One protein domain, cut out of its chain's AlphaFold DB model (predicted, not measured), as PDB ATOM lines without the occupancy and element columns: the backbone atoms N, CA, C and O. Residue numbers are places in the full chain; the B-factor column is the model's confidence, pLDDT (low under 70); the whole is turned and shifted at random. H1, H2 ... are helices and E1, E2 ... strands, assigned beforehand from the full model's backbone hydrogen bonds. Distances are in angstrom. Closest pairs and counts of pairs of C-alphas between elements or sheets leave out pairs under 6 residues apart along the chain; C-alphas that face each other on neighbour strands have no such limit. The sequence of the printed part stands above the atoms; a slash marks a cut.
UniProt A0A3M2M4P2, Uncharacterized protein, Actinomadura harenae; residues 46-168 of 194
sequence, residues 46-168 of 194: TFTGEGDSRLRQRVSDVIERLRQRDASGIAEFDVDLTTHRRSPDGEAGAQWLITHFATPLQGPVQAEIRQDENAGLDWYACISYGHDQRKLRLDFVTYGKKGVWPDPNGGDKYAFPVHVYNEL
ATOM      1  N   THR A  46      20.301  -3.238 -30.880       93.50
ATOM      2  CA  THR A  46      18.923  -3.352 -31.375       93.50
ATOM      3  C   THR A  46      18.932  -3.699 -32.859       93.50
ATOM      4  O   THR A  46      19.847  -3.325 -33.587       93.50
ATOM      5  N   PHE A  47      17.921  -4.439 -33.315       92.81
ATOM      6  CA  PHE A  47      17.866  -4.941 -34.687       92.81
ATOM      7  C   PHE A  47      16.604  -4.495 -35.422       92.81
ATOM      8  O   PHE A  47      15.493  -4.688 -34.921       92.81
ATOM      9  N   THR A  48      16.769  -4.025 -36.655       92.00
ATOM     10  CA  THR A  48      15.694  -3.737 -37.620       92.00
ATOM     11  C   THR A  48      15.938  -4.477 -38.943       92.00
ATOM     12  O   THR A  48      16.987  -5.094 -39.136       92.00
ATOM     13  N   GLY A  49      14.956  -4.459 -39.849       87.62
ATOM     14  CA  GLY A  49      15.079  -5.055 -41.184       87.62
ATOM     15  C   GLY A  49      14.804  -6.565 -41.257       87.62
ATOM     16  O   GLY A  49      14.154  -7.145 -40.382       87.62
ATOM     17  N   GLU A  50      15.291  -7.187 -42.329       84.88
ATOM     18  CA  GLU A  50      14.822  -8.470 -42.885       84.88
ATOM     19  C   GLU A  50      15.601  -9.704 -42.397       84.88
ATOM     20  O   GLU A  50      15.236 -10.834 -42.712       84.88
ATOM     21  N   GLY A  51      16.670  -9.515 -41.617       83.25
ATOM     22  CA  GLY A  51      17.526 -10.614 -41.165       83.25
ATOM     23  C   GLY A  51      16.808 -11.623 -40.267       83.25
ATOM     24  O   GLY A  51      16.111 -11.241 -39.319       83.25
ATOM     25  N   ASP A  52      17.036 -12.914 -40.520       87.81
ATOM     26  CA  ASP A  52      16.528 -14.002 -39.687       87.81
ATOM     27  C   ASP A  52      17.247 -14.072 -38.319       87.81
ATOM     28  O   ASP A  52      18.195 -13.335 -38.031       87.81
ATOM     29  N   SER A  53      16.803 -14.975 -37.439       88.31
ATOM     30  CA  SER A  53      17.421 -15.129 -36.111       88.31
ATOM     31  C   SER A  53      18.913 -15.495 -36.165       88.31
ATOM     32  O   SER A  53      19.681 -15.061 -35.310       88.31
ATOM     33  N   ARG A  54      19.354 -16.269 -37.161       88.56
ATOM     34  CA  ARG A  54      20.741 -16.740 -37.250       88.56
ATOM     35  C   ARG A  54      21.669 -15.643 -37.749       88.56
ATOM     36  O   ARG A  54      22.755 -15.488 -37.199       88.56
ATOM     37  N   LEU A  55      21.234 -14.865 -38.736       90.00
ATOM     38  CA  LEU A  55      21.950 -13.691 -39.207       90.00
ATOM     39  C   LEU A  55      22.032 -12.637 -38.103       90.00
ATOM     40  O   LEU A  55      23.114 -12.129 -37.835       90.00
ATOM     41  N   ARG A  56      20.932 -12.375 -37.384       93.31
ATOM     42  CA  ARG A  56      20.945 -11.477 -36.213       93.31
ATOM     43  C   ARG A  56      21.938 -11.941 -35.148       93.31
ATOM     44  O   ARG A  56      22.709 -11.127 -34.652       93.31
ATOM     45  N   GLN A  57      21.973 -13.239 -34.837       92.88
ATOM     46  CA  GLN A  57      22.975 -13.794 -33.923       92.88
ATOM     47  C   GLN A  57      24.392 -13.586 -34.465       92.88
ATOM     48  O   GLN A  57      25.248 -13.100 -33.739       92.88
ATOM     49  N   ARG A  58      24.643 -13.872 -35.748       93.31
ATOM     50  CA  ARG A  58      25.968 -13.685 -36.352       93.31
ATOM     51  C   ARG A  58      26.428 -12.225 -36.285       93.31
ATOM     52  O   ARG A  58      27.571 -11.975 -35.915       93.31
ATOM     53  N   VAL A  59      25.553 -11.274 -36.610       94.38
ATOM     54  CA  VAL A  59      25.839  -9.833 -36.499       94.38
ATOM     55  C   VAL A  59      26.146  -9.464 -35.046       94.38
ATOM     56  O   VAL A  59      27.119  -8.764 -34.777       94.38
ATOM     57  N   SER A  60      25.345  -9.972 -34.107       95.25
ATOM     58  CA  SER A  60      25.549  -9.778 -32.672       95.25
ATOM     59  C   SER A  60      26.918 -10.283 -32.210       95.25
ATOM     60  O   SER A  60      27.641  -9.542 -31.546       95.25
ATOM     61  N   ASP A  61      27.300 -11.501 -32.600       95.56
ATOM     62  CA  ASP A  61      28.581 -12.108 -32.228       95.56
ATOM     63  C   ASP A  61      29.767 -11.297 -32.770       95.56
ATOM     64  O   ASP A  61      30.766 -11.110 -32.077       95.56
ATOM     65  N   VAL A  62      29.667 -10.786 -34.006       96.00
ATOM     66  CA  VAL A  62      30.698  -9.913 -34.592       96.00
ATOM     67  C   VAL A  62      30.838  -8.624 -33.783       96.00
ATOM     68  O   VAL A  62      31.956  -8.245 -33.438       96.00
ATOM     69  N   ILE A  63      29.729  -7.961 -33.438       95.31
ATOM     70  CA  ILE A  63      29.750  -6.724 -32.637       95.31
ATOM     71  C   ILE A  63      30.342  -6.983 -31.249       95.31
ATOM     72  O   ILE A  63      31.152  -6.194 -30.760       95.31
ATOM     73  N   GLU A  64      29.965  -8.088 -30.607       95.81
ATOM     74  CA  GLU A  64      30.500  -8.471 -29.304       95.81
ATOM     75  C   GLU A  64      32.011  -8.720 -29.362       95.81
ATOM     76  O   GLU A  64      32.756  -8.139 -28.569       95.81
ATOM     77  N   ARG A  65      32.488  -9.497 -30.339       97.06
ATOM     78  CA  ARG A  65      33.922  -9.775 -30.508       97.06
ATOM     79  C   ARG A  65      34.712  -8.517 -30.880       97.06
ATOM     80  O   ARG A  65      35.818  -8.324 -30.376       97.06
ATOM     81  N   LEU A  66      34.131  -7.600 -31.661       94.75
ATOM     82  CA  LEU A  66      34.709  -6.272 -31.905       94.75
ATOM     83  C   LEU A  66      34.871  -5.483 -30.605       94.75
ATOM     84  O   LEU A  66      35.940  -4.927 -30.356       94.75
ATOM     85  N   ARG A  67      33.846  -5.466 -29.745       94.88
ATOM     86  CA  ARG A  67      33.915  -4.801 -28.433       94.88
ATOM     87  C   ARG A  67      34.954  -5.435 -27.514       94.88
ATOM     88  O   ARG A  67      35.634  -4.711 -26.789       94.88
ATOM     89  N   GLN A  68      35.086  -6.757 -27.561       97.12
ATOM     90  CA  GLN A  68      36.074  -7.526 -26.800       97.12
ATOM     91  C   GLN A  68      37.488  -7.443 -27.393       97.12
ATOM     92  O   GLN A  68      38.438  -7.863 -26.740       97.12
ATOM     93  N   ARG A  69      37.640  -6.862 -28.594       97.69
ATOM     94  CA  ARG A  69      38.902  -6.809 -29.348       97.69
ATOM     95  C   ARG A  69      39.462  -8.206 -29.653       97.69
ATOM     96  O   ARG A  69      40.674  -8.390 -29.716       97.69
ATOM     97  N   ASP A  70      38.579  -9.178 -29.857       97.94
ATOM     98  CA  ASP A  70      38.938 -10.564 -30.155       97.94
ATOM     99  C   ASP A  70      39.099 -10.770 -31.668       97.94
ATOM    100  O   ASP A  70      38.174 -11.195 -32.367       97.94
ATOM    101  N   ALA A  71      40.286 -10.441 -32.187       96.69
ATOM    102  CA  ALA A  71      40.598 -10.592 -33.609       96.69
ATOM    103  C   ALA A  71      40.475 -12.053 -34.067       96.69
ATOM    104  O   ALA A  71      39.898 -12.327 -35.121       96.69
ATOM    105  N   SER A  72      40.961 -12.984 -33.239       96.69
ATOM    106  CA  SER A  72      40.929 -14.420 -33.518       96.69
ATOM    107  C   SER A  72      39.497 -14.950 -33.614       96.69
ATOM    108  O   SER A  72      39.171 -15.687 -34.544       96.69
ATOM    109  N   GLY A  73      38.619 -14.494 -32.717       95.81
ATOM    110  CA  GLY A  73      37.190 -14.758 -32.736       95.81
ATOM    111  C   GLY A  73      36.532 -14.221 -34.001       95.81
ATOM    112  O   GLY A  73      35.793 -14.930 -34.678       95.81
ATOM    113  N   ILE A  74      36.772 -12.966 -34.370       96.19
ATOM    114  CA  ILE A  74      36.162 -12.409 -35.590       96.19
ATOM    115  C   ILE A  74      36.598 -13.215 -36.824       96.19
ATOM    116  O   ILE A  74      35.756 -13.560 -37.654       96.19
ATOM    117  N   ALA A  75      37.879 -13.584 -36.901       95.38
ATOM    118  CA  ALA A  75      38.434 -14.381 -37.992       95.38
ATOM    119  C   ALA A  75      37.826 -15.794 -38.102       95.38
ATOM    120  O   ALA A  75      37.881 -16.403 -39.167       95.38
ATOM    121  N   GLU A  76      37.188 -16.330 -37.054       93.69
ATOM    122  CA  GLU A  76      36.478 -17.616 -37.151       93.69
ATOM    123  C   GLU A  76      35.251 -17.567 -38.064       93.69
ATOM    124  O   GLU A  76      34.797 -18.610 -38.539       93.69
ATOM    125  N   PHE A  77      34.680 -16.379 -38.266       93.38
ATOM    126  CA  PHE A  77      33.517 -16.184 -39.129       93.38
ATOM    127  C   PHE A  77      33.893 -15.972 -40.592       93.38
ATOM    128  O   PHE A  77      33.017 -16.037 -41.457       93.38
ATOM    129  N   ASP A  78      35.175 -15.761 -40.857       93.12
ATOM    130  CA  ASP A  78      35.715 -15.592 -42.188       93.12
ATOM    131  C   ASP A  78      36.082 -16.942 -42.786       93.12
ATOM    132  O   ASP A  78      37.187 -17.462 -42.612       93.12
ATOM    133  N   VAL A  79      35.092 -17.536 -43.440       88.19
ATOM    134  CA  VAL A  79      35.190 -18.862 -44.034       88.19
ATOM    135  C   VAL A  79      35.103 -18.769 -45.548       88.19
ATOM    136  O   VAL A  79      34.203 -18.137 -46.099       88.19
ATOM    137  N   ASP A  80      36.014 -19.461 -46.222       83.44
ATOM    138  CA  ASP A  80      35.932 -19.687 -47.658       83.44
ATOM    139  C   ASP A  80      34.681 -20.522 -47.964       83.44
ATOM    140  O   ASP A  80      34.472 -21.596 -47.397       83.44
ATOM    141  N   LEU A  81      33.833 -20.030 -48.864       79.56
ATOM    142  CA  LEU A  81      32.512 -20.614 -49.117       79.56
ATOM    143  C   LEU A  81      32.575 -21.974 -49.835       79.56
ATOM    144  O   LEU A  81      31.576 -22.689 -49.884       79.56
ATOM    145  N   THR A  82      33.737 -22.335 -50.389       78.25
ATOM    146  CA  THR A  82      33.954 -23.595 -51.112       78.25
ATOM    147  C   THR A  82      34.594 -24.643 -50.202       78.25
ATOM    148  O   THR A  82      34.124 -25.775 -50.089       78.25
ATOM    149  N   THR A  83      35.683 -24.272 -49.535       81.06
ATOM    150  CA  THR A  83      36.527 -25.151 -48.719       81.06
ATOM    151  C   THR A  83      36.137 -25.155 -47.244       81.06
ATOM    152  O   THR A  83      36.562 -26.052 -46.516       81.06
ATOM    153  N   HIS A  84      35.337 -24.179 -46.800       77.00
ATOM    154  CA  HIS A  84      34.935 -23.957 -45.406       77.00
ATOM    155  C   HIS A  84      36.112 -23.782 -44.439       77.00
ATOM    156  O   HIS A  84      35.977 -23.979 -43.228       77.00
ATOM    157  N   ARG A  85      37.285 -23.433 -44.969       83.75
ATOM    158  CA  ARG A  85      38.471 -23.119 -44.176       83.75
ATOM    159  C   ARG A  85      38.483 -21.639 -43.842       83.75
ATOM    160  O   ARG A  85      37.936 -20.831 -44.585       83.75
ATOM    161  N   ARG A  86      39.129 -21.299 -42.726       86.62
ATOM    162  CA  ARG A  86      39.362 -19.901 -42.363       86.62
ATOM    163  C   ARG A  86      40.255 -19.231 -43.400       86.62
ATOM    164  O   ARG A  86      41.211 -19.859 -43.866       86.62
ATOM    165  N   SER A  87      39.961 -17.976 -43.720       87.56
ATOM    166  CA  SER A  87      40.867 -17.155 -44.523       87.56
ATOM    167  C   SER A  87      42.187 -16.928 -43.766       87.56
ATOM    168  O   SER A  87      42.143 -16.614 -42.572       87.56
ATOM    169  N   PRO A  88      43.361 -17.056 -44.419       91.00
ATOM    170  CA  PRO A  88      44.647 -16.751 -43.787       91.00
ATOM    171  C   PRO A  88      44.777 -15.269 -43.399       91.00
ATOM    172  O   PRO A  88      45.525 -14.943 -42.483       91.00
ATOM    173  N   ASP A  89      44.010 -14.393 -44.052       93.19
ATOM    174  CA  ASP A  89      44.047 -12.941 -43.851       93.19
ATOM    175  C   ASP A  89      42.961 -12.434 -42.886       93.19
ATOM    176  O   ASP A  89      42.871 -11.233 -42.612       93.19
ATOM    177  N   GLY A  90      42.135 -13.338 -42.343       92.81
ATOM    178  CA  GLY A  90      41.007 -12.977 -41.483       92.81
ATOM    179  C   GLY A  90      41.437 -12.247 -40.205       92.81
ATOM    180  O   GLY A  90      40.833 -11.248 -39.824       92.81
ATOM    181  N   GLU A  91      42.517 -12.672 -39.547       95.62
ATOM    182  CA  GLU A  91      42.981 -11.991 -38.326       95.62
ATOM    183  C   GLU A  91      43.480 -10.569 -38.607       95.62
ATOM    184  O   GLU A  91      43.189  -9.649 -37.841       95.62
ATOM    185  N   ALA A  92      44.176 -10.362 -39.727       93.56
ATOM    186  CA  ALA A  92      44.664  -9.044 -40.118       93.56
ATOM    187  C   ALA A  92      43.505  -8.088 -40.453       93.56
ATOM    188  O   ALA A  92      43.480  -6.946 -39.982       93.56
ATOM    189  N   GLY A  93      42.494  -8.571 -41.182       92.31
ATOM    190  CA  GLY A  93      41.276  -7.806 -41.448       92.31
ATOM    191  C   GLY A  93      40.479  -7.489 -40.176       92.31
ATOM    192  O   GLY A  93      40.039  -6.354 -39.972       92.31
ATOM    193  N   ALA A  94      40.357  -8.454 -39.260       95.19
ATOM    194  CA  ALA A  94      39.722  -8.240 -37.961       95.19
ATOM    195  C   ALA A  94      40.466  -7.191 -37.121       95.19
ATOM    196  O   ALA A  94      39.837  -6.331 -36.496       95.19
ATOM    197  N   GLN A  95      41.800  -7.211 -37.144       95.00
ATOM    198  CA  GLN A  95      42.623  -6.229 -36.446       95.00
ATOM    199  C   GLN A  95      42.395  -4.809 -36.980       95.00
ATOM    200  O   GLN A  95      42.360  -3.857 -36.190       95.00
ATOM    201  N   TRP A  96      42.190  -4.648 -38.291       93.00
ATOM    202  CA  TRP A  96      41.835  -3.355 -38.879       93.00
ATOM    203  C   TRP A  96      40.501  -2.837 -38.325       93.00
ATOM    204  O   TRP A  96      40.432  -1.713 -37.816       93.00
ATOM    205  N   LEU A  97      39.459  -3.677 -38.308       91.62
ATOM    206  CA  LEU A  97      38.163  -3.302 -37.735       91.62
ATOM    207  C   LEU A  97      38.262  -2.947 -36.250       91.62
ATOM    208  O   LEU A  97      37.690  -1.950 -35.813       91.62
ATOM    209  N   ILE A  98      39.004  -3.733 -35.467       93.44
ATOM    210  CA  ILE A  98      39.205  -3.475 -34.037       93.44
ATOM    211  C   ILE A  98      39.878  -2.120 -33.823       93.44
ATOM    212  O   ILE A  98      39.446  -1.342 -32.968       93.44
ATOM    213  N   THR A  99      40.912  -1.828 -34.609       91.44
ATOM    214  CA  THR A  99      41.687  -0.586 -34.506       91.44
ATOM    215  C   THR A  99      40.801   0.644 -34.697       91.44
ATOM    216  O   THR A  99      40.955   1.627 -33.972       91.44
ATOM    217  N   HIS A 100      39.835   0.580 -35.614       87.12
ATOM    218  CA  HIS A 100      39.012   1.734 -35.975       87.12
ATOM    219  C   HIS A 100      37.635   1.779 -35.300       87.12
ATOM    220  O   HIS A 100      37.108   2.870 -35.079       87.12
ATOM    221  N   PHE A 101      37.063   0.631 -34.927       89.56
ATOM    222  CA  PHE A 101      35.657   0.546 -34.523       89.56
ATOM    223  C   PHE A 101      35.408  -0.075 -33.141       89.56
ATOM    224  O   PHE A 101      34.337   0.149 -32.580       89.56
ATOM    225  N   ALA A 102      36.368  -0.764 -32.511       91.62
ATOM    226  CA  ALA A 102      36.121  -1.406 -31.207       91.62
ATOM    227  C   ALA A 102      35.720  -0.416 -30.098       91.62
ATOM    228  O   ALA A 102      34.850  -0.711 -29.278       91.62
ATOM    229  N   THR A 103      36.355   0.761 -30.060       88.19
ATOM    230  CA  THR A 103      36.040   1.823 -29.092       88.19
ATOM    231  C   THR A 103      34.673   2.471 -29.357       88.19
ATOM    232  O   THR A 103      33.856   2.492 -28.436       88.19
ATOM    233  N   PRO A 104      34.363   2.986 -30.565       84.19
ATOM    234  CA  PRO A 104      33.072   3.634 -30.803       84.19
ATOM    235  C   PRO A 104      31.875   2.671 -30.727       84.19
ATOM    236  O   PRO A 104      30.760   3.119 -30.463       84.19
ATOM    237  N   LEU A 105      32.092   1.360 -30.885       89.62
ATOM    238  CA  LEU A 105      31.044   0.348 -30.737       89.62
ATOM    239  C   LEU A 105      30.723  -0.025 -29.282       89.62
ATOM    240  O   LEU A 105      29.776  -0.775 -29.078       89.62
ATOM    241  N   GLN A 106      31.439   0.471 -28.265       91.19
ATOM    242  CA  GLN A 106      31.142   0.144 -26.853       91.19
ATOM    243  C   GLN A 106      29.758   0.629 -26.389       91.19
ATOM    244  O   GLN A 106      29.191   0.077 -25.449       91.19
ATOM    245  N   GLY A 107      29.215   1.664 -27.034       89.12
ATOM    246  CA  GLY A 107      27.895   2.211 -26.730       89.12
ATOM    247  C   GLY A 107      26.739   1.451 -27.395       89.12
ATOM    248  O   GLY A 107      26.941   0.392 -27.995       89.12
ATOM    249  N   PRO A 108      25.514   2.001 -27.311       91.81
ATOM    250  CA  PRO A 108      24.359   1.486 -28.036       91.81
ATOM    251  C   PRO A 108      24.609   1.417 -29.545       91.81
ATOM    252  O   PRO A 108      25.228   2.312 -30.125       91.81
ATOM    253  N   VAL A 109      24.096   0.357 -30.164       91.50
ATOM    254  CA  VAL A 109      24.210   0.080 -31.595       91.50
ATOM    255  C   VAL A 109      22.832  -0.274 -32.139       91.50
ATOM    256  O   VAL A 109      22.148  -1.132 -31.583       91.50
ATOM    257  N   GLN A 110      22.448   0.341 -33.253       92.69
ATOM    258  CA  GLN A 110      21.313  -0.105 -34.056       92.69
ATOM    259  C   GLN A 110      21.844  -0.797 -35.310       92.69
ATOM    260  O   GLN A 110      22.605  -0.199 -36.063       92.69
ATOM    261  N   ALA A 111      21.445  -2.044 -35.535       91.62
ATOM    262  CA  ALA A 111      21.807  -2.821 -36.711       91.62
ATOM    263  C   ALA A 111      20.578  -3.024 -37.608       91.62
ATOM    264  O   ALA A 111      19.650  -3.760 -37.262       91.62
ATOM    265  N   GLU A 112      20.576  -2.385 -38.774       91.44
ATOM    266  CA  GLU A 112      19.584  -2.617 -39.823       91.44
ATOM    267  C   GLU A 112      20.107  -3.674 -40.795       91.44
ATOM    268  O   GLU A 112      21.158  -3.488 -41.405       91.44
ATOM    269  N   ILE A 113      19.390  -4.788 -40.933       90.56
ATOM    270  CA  ILE A 113      19.800  -5.900 -41.796       90.56
ATOM    271  C   ILE A 113      18.954  -5.909 -43.064       90.56
ATOM    272  O   ILE A 113      17.725  -5.917 -42.985       90.56
ATOM    273  N   ARG A 114      19.604  -5.970 -44.224       87.31
ATOM    274  CA  ARG A 114      18.946  -6.022 -45.533       87.31
ATOM    275  C   ARG A 114      19.602  -7.071 -46.418       87.31
ATOM    276  O   ARG A 114      20.800  -7.337 -46.292       87.31
ATOM    277  N   GLN A 115      18.810  -7.671 -47.294       84.00
ATOM    278  CA  GLN A 115      19.328  -8.538 -48.343       84.00
ATOM    279  C   GLN A 115      19.872  -7.685 -49.498       84.00
ATOM    280  O   GLN A 115      19.306  -6.636 -49.814       84.00
ATOM    281  N   ASP A 116      20.963  -8.114 -50.134       76.44
ATOM    282  CA  ASP A 116      21.375  -7.528 -51.411       76.44
ATOM    283  C   ASP A 116      20.427  -8.010 -52.518       76.44
ATOM    284  O   ASP A 116      20.281  -9.215 -52.764       76.44
ATOM    285  N   GLU A 117      19.777  -7.053 -53.181       65.50
ATOM    286  CA  GLU A 117      18.782  -7.288 -54.231       65.50
ATOM    287  C   GLU A 117      19.369  -8.028 -55.448       65.50
ATOM    288  O   GLU A 117      18.624  -8.655 -56.200       65.50
ATOM    289  N   ASN A 118      20.696  -8.013 -55.631       56.28
ATOM    290  CA  ASN A 118      21.343  -8.536 -56.838       56.28
ATOM    291  C   ASN A 118      21.775 -10.008 -56.759       56.28
ATOM    292  O   ASN A 118      22.030 -10.607 -57.804       56.28
ATOM    293  N   ALA A 119      21.876 -10.607 -55.565       57.88
ATOM    294  CA  ALA A 119      22.528 -11.917 -55.420       57.88
ATOM    295  C   ALA A 119      21.811 -12.924 -54.507       57.88
ATOM    296  O   ALA A 119      22.124 -14.114 -54.559       57.88
ATOM    297  N   GLY A 120      20.859 -12.508 -53.662       63.62
ATOM    298  CA  GLY A 120      20.044 -13.399 -52.812       63.62
ATOM    299  C   GLY A 120      20.804 -14.248 -51.769       63.62
ATOM    300  O   GLY A 120      20.181 -14.917 -50.932       63.62
ATOM    301  N   LEU A 121      22.135 -14.257 -51.816       74.56
ATOM    302  CA  LEU A 121      23.055 -14.900 -50.880       74.56
ATOM    303  C   LEU A 121      23.753 -13.868 -49.998       74.56
ATOM    304  O   LEU A 121      24.060 -14.185 -48.848       74.56
ATOM    305  N   ASP A 122      23.924 -12.654 -50.510       83.00
ATOM    306  CA  ASP A 122      24.582 -11.563 -49.812       83.00
ATOM    307  C   ASP A 122      23.580 -10.767 -48.980       83.00
ATOM    308  O   ASP A 122      22.451 -10.476 -49.390       83.00
ATOM    309  N   TRP A 123      24.012 -10.440 -47.775       87.69
ATOM    310  CA  TRP A 123      23.307  -9.630 -46.800       87.69
ATOM    311  C   TRP A 123      24.257  -8.564 -46.301       87.69
ATOM    312  O   TRP A 123      25.469  -8.760 -46.272       87.69
ATOM    313  N   TYR A 124      23.713  -7.461 -45.816       87.38
ATOM    314  CA  TYR A 124      24.508  -6.478 -45.105       87.38
ATOM    315  C   TYR A 124      23.790  -6.014 -43.845       87.38
ATOM    316  O   TYR A 124      22.561  -5.921 -43.796       87.38
ATOM    317  N   ALA A 125      24.579  -5.737 -42.810       90.00
ATOM    318  CA  ALA A 125      24.139  -5.074 -41.596       90.00
ATOM    319  C   ALA A 125      24.714  -3.656 -41.561       90.00
ATOM    320  O   ALA A 125      25.929  -3.461 -41.515       90.00
ATOM    321  N   CYS A 126      23.828  -2.669 -41.561       88.88
ATOM    322  CA  CYS A 126      24.149  -1.272 -41.337       88.88
ATOM    323  C   CYS A 126      24.131  -0.988 -39.841       88.88
ATOM    324  O   CYS A 126      23.066  -0.910 -39.231       88.88
ATOM    325  N   ILE A 127      25.312  -0.850 -39.250       89.31
ATOM    326  CA  ILE A 127      25.497  -0.529 -37.839       89.31
ATOM    327  C   ILE A 127      25.557   0.986 -37.685       89.31
ATOM    328  O   ILE A 127      26.549   1.600 -38.071       89.31
ATOM    329  N   SER A 128      24.535   1.564 -37.064       88.75
ATOM    330  CA  SER A 128      24.553   2.926 -36.532       88.75
ATOM    331  C   SER A 128      25.092   2.913 -35.101       88.75
ATOM    332  O   SER A 128      24.600   2.156 -34.259       88.75
ATOM    333  N   TYR A 129      26.101   3.735 -34.813       86.06
ATOM    334  CA  TYR A 129      26.775   3.770 -33.514       86.06
ATOM    335  C   TYR A 129      27.132   5.190 -33.061       86.06
ATOM    336  O   TYR A 129      27.280   6.122 -33.858       86.06
ATOM    337  N   GLY A 130      27.325   5.334 -31.748       80.75
ATOM    338  CA  GLY A 130      27.677   6.603 -31.116       80.75
ATOM    339  C   GLY A 130      26.541   7.631 -31.122       80.75
ATOM    340  O   GLY A 130      25.452   7.402 -31.649       80.75
ATOM    341  N   HIS A 131      26.802   8.785 -30.508       75.38
ATOM    342  CA  HIS A 131      25.839   9.888 -30.445       75.38
ATOM    343  C   HIS A 131      25.480  10.413 -31.844       75.38
ATOM    344  O   HIS A 131      24.313  10.645 -32.138       75.38
ATOM    345  N   ASP A 132      26.475  10.501 -32.728       73.50
ATOM    346  CA  ASP A 132      26.316  11.038 -34.084       73.50
ATOM    347  C   ASP A 132      25.698  10.026 -35.070       73.50
ATOM    348  O   ASP A 132      25.640  10.303 -36.262       73.50
ATOM    349  N   GLN A 133      25.278   8.839 -34.606       76.12
ATOM    350  CA  GLN A 133      24.674   7.782 -35.437       76.12
ATOM    351  C   GLN A 133      25.498   7.446 -36.692       76.12
ATOM    352  O   GLN A 133      24.967   7.242 -37.786       76.12
ATOM    353  N   ARG A 134      26.822   7.369 -36.527       78.38
ATOM    354  CA  ARG A 134      27.747   7.029 -37.615       78.38
ATOM    355  C   ARG A 134      27.463   5.620 -38.101       78.38
ATOM    356  O   ARG A 134      27.158   4.751 -37.289       78.38
ATOM    357  N   LYS A 135      27.597   5.392 -39.408       79.25
ATOM    358  CA  LYS A 135      27.250   4.112 -40.033       79.25
ATOM    359  C   LYS A 135      28.493   3.309 -40.425       79.25
ATOM    360  O   LYS A 135      29.442   3.856 -40.981       79.25
ATOM    361  N   LEU A 136      28.465   2.007 -40.154       84.19
ATOM    362  CA  LEU A 136      29.411   0.994 -40.632       84.19
ATOM    363  C   LEU A 136      28.609  -0.116 -41.316       84.19
ATOM    364  O   LEU A 136      27.683  -0.652 -40.708       84.19
ATOM    365  N   ARG A 137      28.943  -0.468 -42.559       86.75
ATOM    366  CA  ARG A 137      28.355  -1.634 -43.229       86.75
ATOM    367  C   ARG A 137      29.209  -2.862 -42.933       86.75
ATOM    368  O   ARG A 137      30.421  -2.811 -43.099       86.75
ATOM    369  N   LEU A 138      28.573  -3.953 -42.528       90.31
ATOM    370  CA  LEU A 138      29.185  -5.275 -42.442       90.31
ATOM    371  C   LEU A 138      28.477  -6.211 -43.417       90.31
ATOM    372  O   LEU A 138      27.265  -6.392 -43.301       90.31
ATOM    373  N   ASP A 139      29.211  -6.808 -44.350       89.19
ATOM    374  CA  ASP A 139      28.656  -7.780 -45.293       89.19
ATOM    375  C   ASP A 139      28.674  -9.194 -44.723       89.19
ATOM    376  O   ASP A 139      29.615  -9.602 -44.045       89.19
ATOM    377  N   PHE A 140      27.633  -9.957 -45.024       90.31
ATOM    378  CA  PHE A 140      27.485 -11.348 -44.632       90.31
ATOM    379  C   PHE A 140      27.060 -12.170 -45.833       90.31
ATOM    380  O   PHE A 140      26.129 -11.805 -46.548       90.31
ATOM    381  N   VAL A 141      27.688 -13.327 -46.013       87.75
ATOM    382  CA  VAL A 141      27.364 -14.222 -47.125       87.75
ATOM    383  C   VAL A 141      26.709 -15.480 -46.587       87.75
ATOM    384  O   VAL A 141      27.243 -16.153 -45.701       87.75
ATOM    385  N   THR A 142      25.532 -15.803 -47.113       84.00
ATOM    386  CA  THR A 142      24.822 -17.034 -46.767       84.00
ATOM    387  C   THR A 142      25.516 -18.216 -47.426       84.00
ATOM    388  O   THR A 142      25.639 -18.265 -48.648       84.00
ATOM    389  N   TYR A 143      25.886 -19.219 -46.639       75.88
ATOM    390  CA  TYR A 143      26.354 -20.512 -47.127       75.88
ATOM    391  C   TYR A 143      25.571 -21.650 -46.465       75.88
ATOM    392  O   TYR A 143      25.005 -21.502 -45.380       75.88
ATOM    393  N   GLY A 144      25.479 -22.792 -47.148       64.12
ATOM    394  CA  GLY A 144      24.731 -23.952 -46.647       64.12
ATOM    395  C   GLY A 144      23.220 -23.951 -46.928       64.12
ATOM    396  O   GLY A 144      22.494 -24.720 -46.294       64.12
ATOM    397  N   LYS A 145      22.724 -23.151 -47.890       56.16
ATOM    398  CA  LYS A 145      21.367 -23.349 -48.441       56.16
ATOM    399  C   LYS A 145      21.239 -24.788 -48.969       56.16
ATOM    400  O   LYS A 145      22.189 -25.328 -49.535       56.16
ATOM    401  N   LYS A 146      20.064 -25.410 -48.781       46.53
ATOM    402  CA  LYS A 146      19.719 -26.763 -49.266       46.53
ATOM    403  C   LYS A 146      20.340 -27.050 -50.645       46.53
ATOM    404  O   LYS A 146      19.915 -26.447 -51.626       46.53
ATOM    405  N   GLY A 147      21.282 -27.996 -50.718       44.31
ATOM    406  CA  GLY A 147      21.761 -28.531 -52.001       44.31
ATOM    407  C   GLY A 147      23.209 -29.021 -52.072       44.31
ATOM    408  O   GLY A 147      23.498 -29.809 -52.965       44.31
ATOM    409  N   VAL A 148      24.111 -28.629 -51.161       49.12
ATOM    410  CA  VAL A 148      25.517 -29.090 -51.192       49.12
ATOM    411  C   VAL A 148      25.998 -29.510 -49.796       49.12
ATOM    412  O   VAL A 148      25.698 -28.869 -48.794       49.12
ATOM    413  N   TRP A 149      26.669 -30.664 -49.758       50.09
ATOM    414  CA  TRP A 149      26.955 -31.519 -48.596       50.09
ATOM    415  C   TRP A 149      28.324 -31.220 -47.944       50.09
ATOM    416  O   TRP A 149      29.224 -30.798 -48.674       50.09
ATOM    417  N   PRO A 150      28.545 -31.527 -46.639       49.41
ATOM    418  CA  PRO A 150      27.565 -31.916 -45.617       49.41
ATOM    419  C   PRO A 150      26.962 -30.738 -44.852       49.41
ATOM    420  O   PRO A 150      27.652 -30.086 -44.071       49.41
ATOM    421  N   ASP A 151      25.635 -30.597 -44.906       51.03
ATOM    422  CA  ASP A 151      24.883 -30.160 -43.723       51.03
ATOM    423  C   ASP A 151      23.633 -31.036 -43.509       51.03
ATOM    424  O   ASP A 151      22.557 -30.741 -44.036       51.03
ATOM    425  N   PRO A 152      23.750 -32.130 -42.734       43.97
ATOM    426  CA  PRO A 152      22.612 -32.974 -42.370       43.97
ATOM    427  C   PRO A 152      21.582 -32.282 -41.452       43.97
ATOM    428  O   PRO A 152      20.514 -32.842 -41.227       43.97
ATOM    429  N   ASN A 153      21.854 -31.065 -40.959       50.88
ATOM    430  CA  ASN A 153      20.938 -30.246 -40.151       50.88
ATOM    431  C   ASN A 153      20.448 -28.979 -40.892       50.88
ATOM    432  O   ASN A 153      19.826 -28.114 -40.265       50.88
ATOM    433  N   GLY A 154      20.740 -28.895 -42.200       51.34
ATOM    434  CA  GLY A 154      20.427 -27.854 -43.186       51.34
ATOM    435  C   GLY A 154      19.642 -26.644 -42.688       51.34
ATOM    436  O   GLY A 154      18.417 -26.593 -42.796       51.34
ATOM    437  N   GLY A 155      20.363 -25.640 -42.202       58.41
ATOM    438  CA  GLY A 155      19.833 -24.290 -42.069       58.41
ATOM    439  C   GLY A 155      20.903 -23.279 -42.441       58.41
ATOM    440  O   GLY A 155      22.087 -23.596 -42.350       58.41
ATOM    441  N   ASP A 156      20.476 -22.074 -42.806       69.38
ATOM    442  CA  ASP A 156      21.363 -21.010 -43.269       69.38
ATOM    443  C   ASP A 156      22.513 -20.773 -42.276       69.38
ATOM    444  O   ASP A 156      22.306 -20.702 -41.053       69.38
ATOM    445  N   LYS A 157      23.738 -20.720 -42.802       81.75
ATOM    446  CA  LYS A 157      24.929 -20.239 -42.102       81.75
ATOM    447  C   LYS A 157      25.375 -18.949 -42.770       81.75
ATOM    448  O   LYS A 157      25.158 -18.754 -43.959       81.75
ATOM    449  N   TYR A 158      26.016 -18.089 -41.994       87.69
ATOM    450  CA  TYR A 158      26.461 -16.782 -42.457       87.69
ATOM    451  C   TYR A 158      27.952 -16.638 -42.200       87.69
ATOM    452  O   TYR A 158      28.405 -16.820 -41.060       87.69
ATOM    453  N   ALA A 159      28.696 -16.381 -43.270       90.50
ATOM    454  CA  ALA A 159      30.100 -16.011 -43.243       90.50
ATOM    455  C   ALA A 159      30.202 -14.494 -43.098       90.50
ATOM    456  O   ALA A 159      29.350 -13.768 -43.605       90.50
ATOM    457  N   PHE A 160      31.240 -14.036 -42.414       93.25
ATOM    458  CA  PHE A 160      31.631 -12.636 -42.333       93.25
ATOM    459  C   PHE A 160      33.034 -12.535 -42.942       93.25
ATOM    460  O   PHE A 160      33.994 -12.882 -42.252       93.25
ATOM    461  N   PRO A 161      33.165 -12.158 -44.228       91.19
ATOM    462  CA  PRO A 161      34.432 -12.177 -44.956       91.19
ATOM    463  C   PRO A 161      35.350 -11.043 -44.483       91.19
ATOM    464  O   PRO A 161      35.557 -10.054 -45.175       91.19
ATOM    465  N   VAL A 162      35.874 -11.141 -43.261       92.81
ATOM    466  CA  VAL A 162      36.628 -10.053 -42.629       92.81
ATOM    467  C   VAL A 162      37.986  -9.803 -43.300       92.81
ATOM    468  O   VAL A 162      38.531  -8.706 -43.189       92.81
ATOM    469  N   HIS A 163      38.527 -10.767 -44.045       91.75
ATOM    470  CA  HIS A 163      39.757 -10.613 -44.817       91.75
ATOM    471  C   HIS A 163      39.714  -9.433 -45.790       91.75
ATOM    472  O   HIS A 163      40.763  -8.861 -46.064       91.75
ATOM    473  N   VAL A 164      38.538  -9.011 -46.269       88.00
ATOM    474  CA  VAL A 164      38.419  -7.852 -47.176       88.00
ATOM    475  C   VAL A 164      38.963  -6.565 -46.545       88.00
ATOM    476  O   VAL A 164      39.443  -5.676 -47.240       88.00
ATOM    477  N   TYR A 165      38.957  -6.471 -45.213       87.50
ATOM    478  CA  TYR A 165      39.517  -5.331 -44.487       87.50
ATOM    479  C   TYR A 165      41.050  -5.365 -44.409       87.50
ATOM    480  O   TYR A 165      41.660  -4.337 -44.122       87.50
ATOM    481  N   ASN A 166      41.696  -6.503 -44.689       86.25
ATOM    482  CA  ASN A 166      43.158  -6.591 -44.749       86.25
ATOM    483  C   ASN A 166      43.725  -5.716 -45.879       86.25
ATOM    484  O   ASN A 166      44.785  -5.114 -45.734       86.25
ATOM    485  N   GLU A 167      42.980  -5.548 -46.975       83.44
ATOM    486  CA  GLU A 167      43.352  -4.647 -48.076       83.44
ATOM    487  C   GLU A 167      43.442  -3.171 -47.641       83.44
ATOM    488  O   GLU A 167      44.051  -2.340 -48.321       83.44
ATOM    489  N   LEU A 168      42.851  -2.838 -46.489       79.56
ATOM    490  CA  LEU A 168      42.869  -1.508 -45.886       79.56
ATOM    491  C   LEU A 168      43.985  -1.343 -44.847       79.56
ATOM    492  O   LEU A 168      44.124  -0.262 -44.269       79.56
TER     493      LEU A 168
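This is residues 46 to 168 of the 194 residues of an uncharacterized protein of Actinomadura harenae (UniProt A0A3M2M4P2). A five-stranded sheet, curled like part of a barrel, wraps round one long helix, H1. Three shorter helices, H2, H3 and H4, cluster beyond the sheet near the last residues of H1, and residues 147 to 152 of the link from E4 to E5 stick out as a loop. The 123 printed residues hold four named helices and five named strands, in the order E1 H1 H2 H3 E2 E3 E4 E5 H4; the class is mixed, helices and strands. The sheet is mixed, in the order E1 E2 E3 E4 E5. The whole is compact, with a radius of gyration of the C-alphas of 14.2 A and spans of 44 by 31 by 25 A.

The sheet holds E1, residues 46 to 49, starting at C-alpha 46 (18.923, -3.352, -31.375); E2, residues 109 to 115, 19.5 A long; E3, residues 122 to 129, 22.5 A; E4, residues 134 to 143, 29.2 A; and E5, residues 157 to 159. H1, residues 53 to 68, measures 22.2 A from C-alpha 53 (17.421, -15.129, -36.111) to C-alpha 68. H2 is residues 71 to 75, H3 residues 90 to 101, 16.1 A long, and H4 residues 162 to 168, ending at C-alpha 168 (42.869, -1.508, -45.886).

The sheet is strongly twisted, with edge strands E1 and E5. E1 and E2 are parallel, with N 48 and O 111 at 3.0 A, and with H1, H2 and H3 between them they form a strand-helix-strand unit. E2 to E5 form a meander, each strand the antiparallel neighbour of the one before: N 112 and O 126 are 2.9 A apart, N 125 and O 138 2.8 A, N 143 and O 157 2.8 A. The pairing is staggered: E4 pairs with E3 over residues 134 to 141 and with E5 over 141 to 143. H1 is on one face of the sheet, giving two layers, and the sheet curls round it; its closest C-alphas to E5 are Leu 55 and Tyr 158, 6.4 A. With residues 62 to 66 alone H1 touches H2, closest at the C-alphas of Val 62 and Ile 74, 6.1 A. H3 touches H4, closest at the C-alphas of Gly 93 and Asn 166, 4.0 A. It touches H2 at the C-alphas of Ala 75 and Gly 90, 4.6 A. H1 and H4 are apart. Every O i to N i+4 pair is within hydrogen-bond range in H1, H2 and H3; in H4 it is 0 of 3, with 3 of 4 O i to N i+3 pairs.

The C-alphas farthest apart, of His 131 and Trp 149, are 45.2 A apart. The printed part has no cut. The links H2 to H3 and E4 to E5 are long. Confidence is under 70 at residues 117 to 120 and 144 to 156.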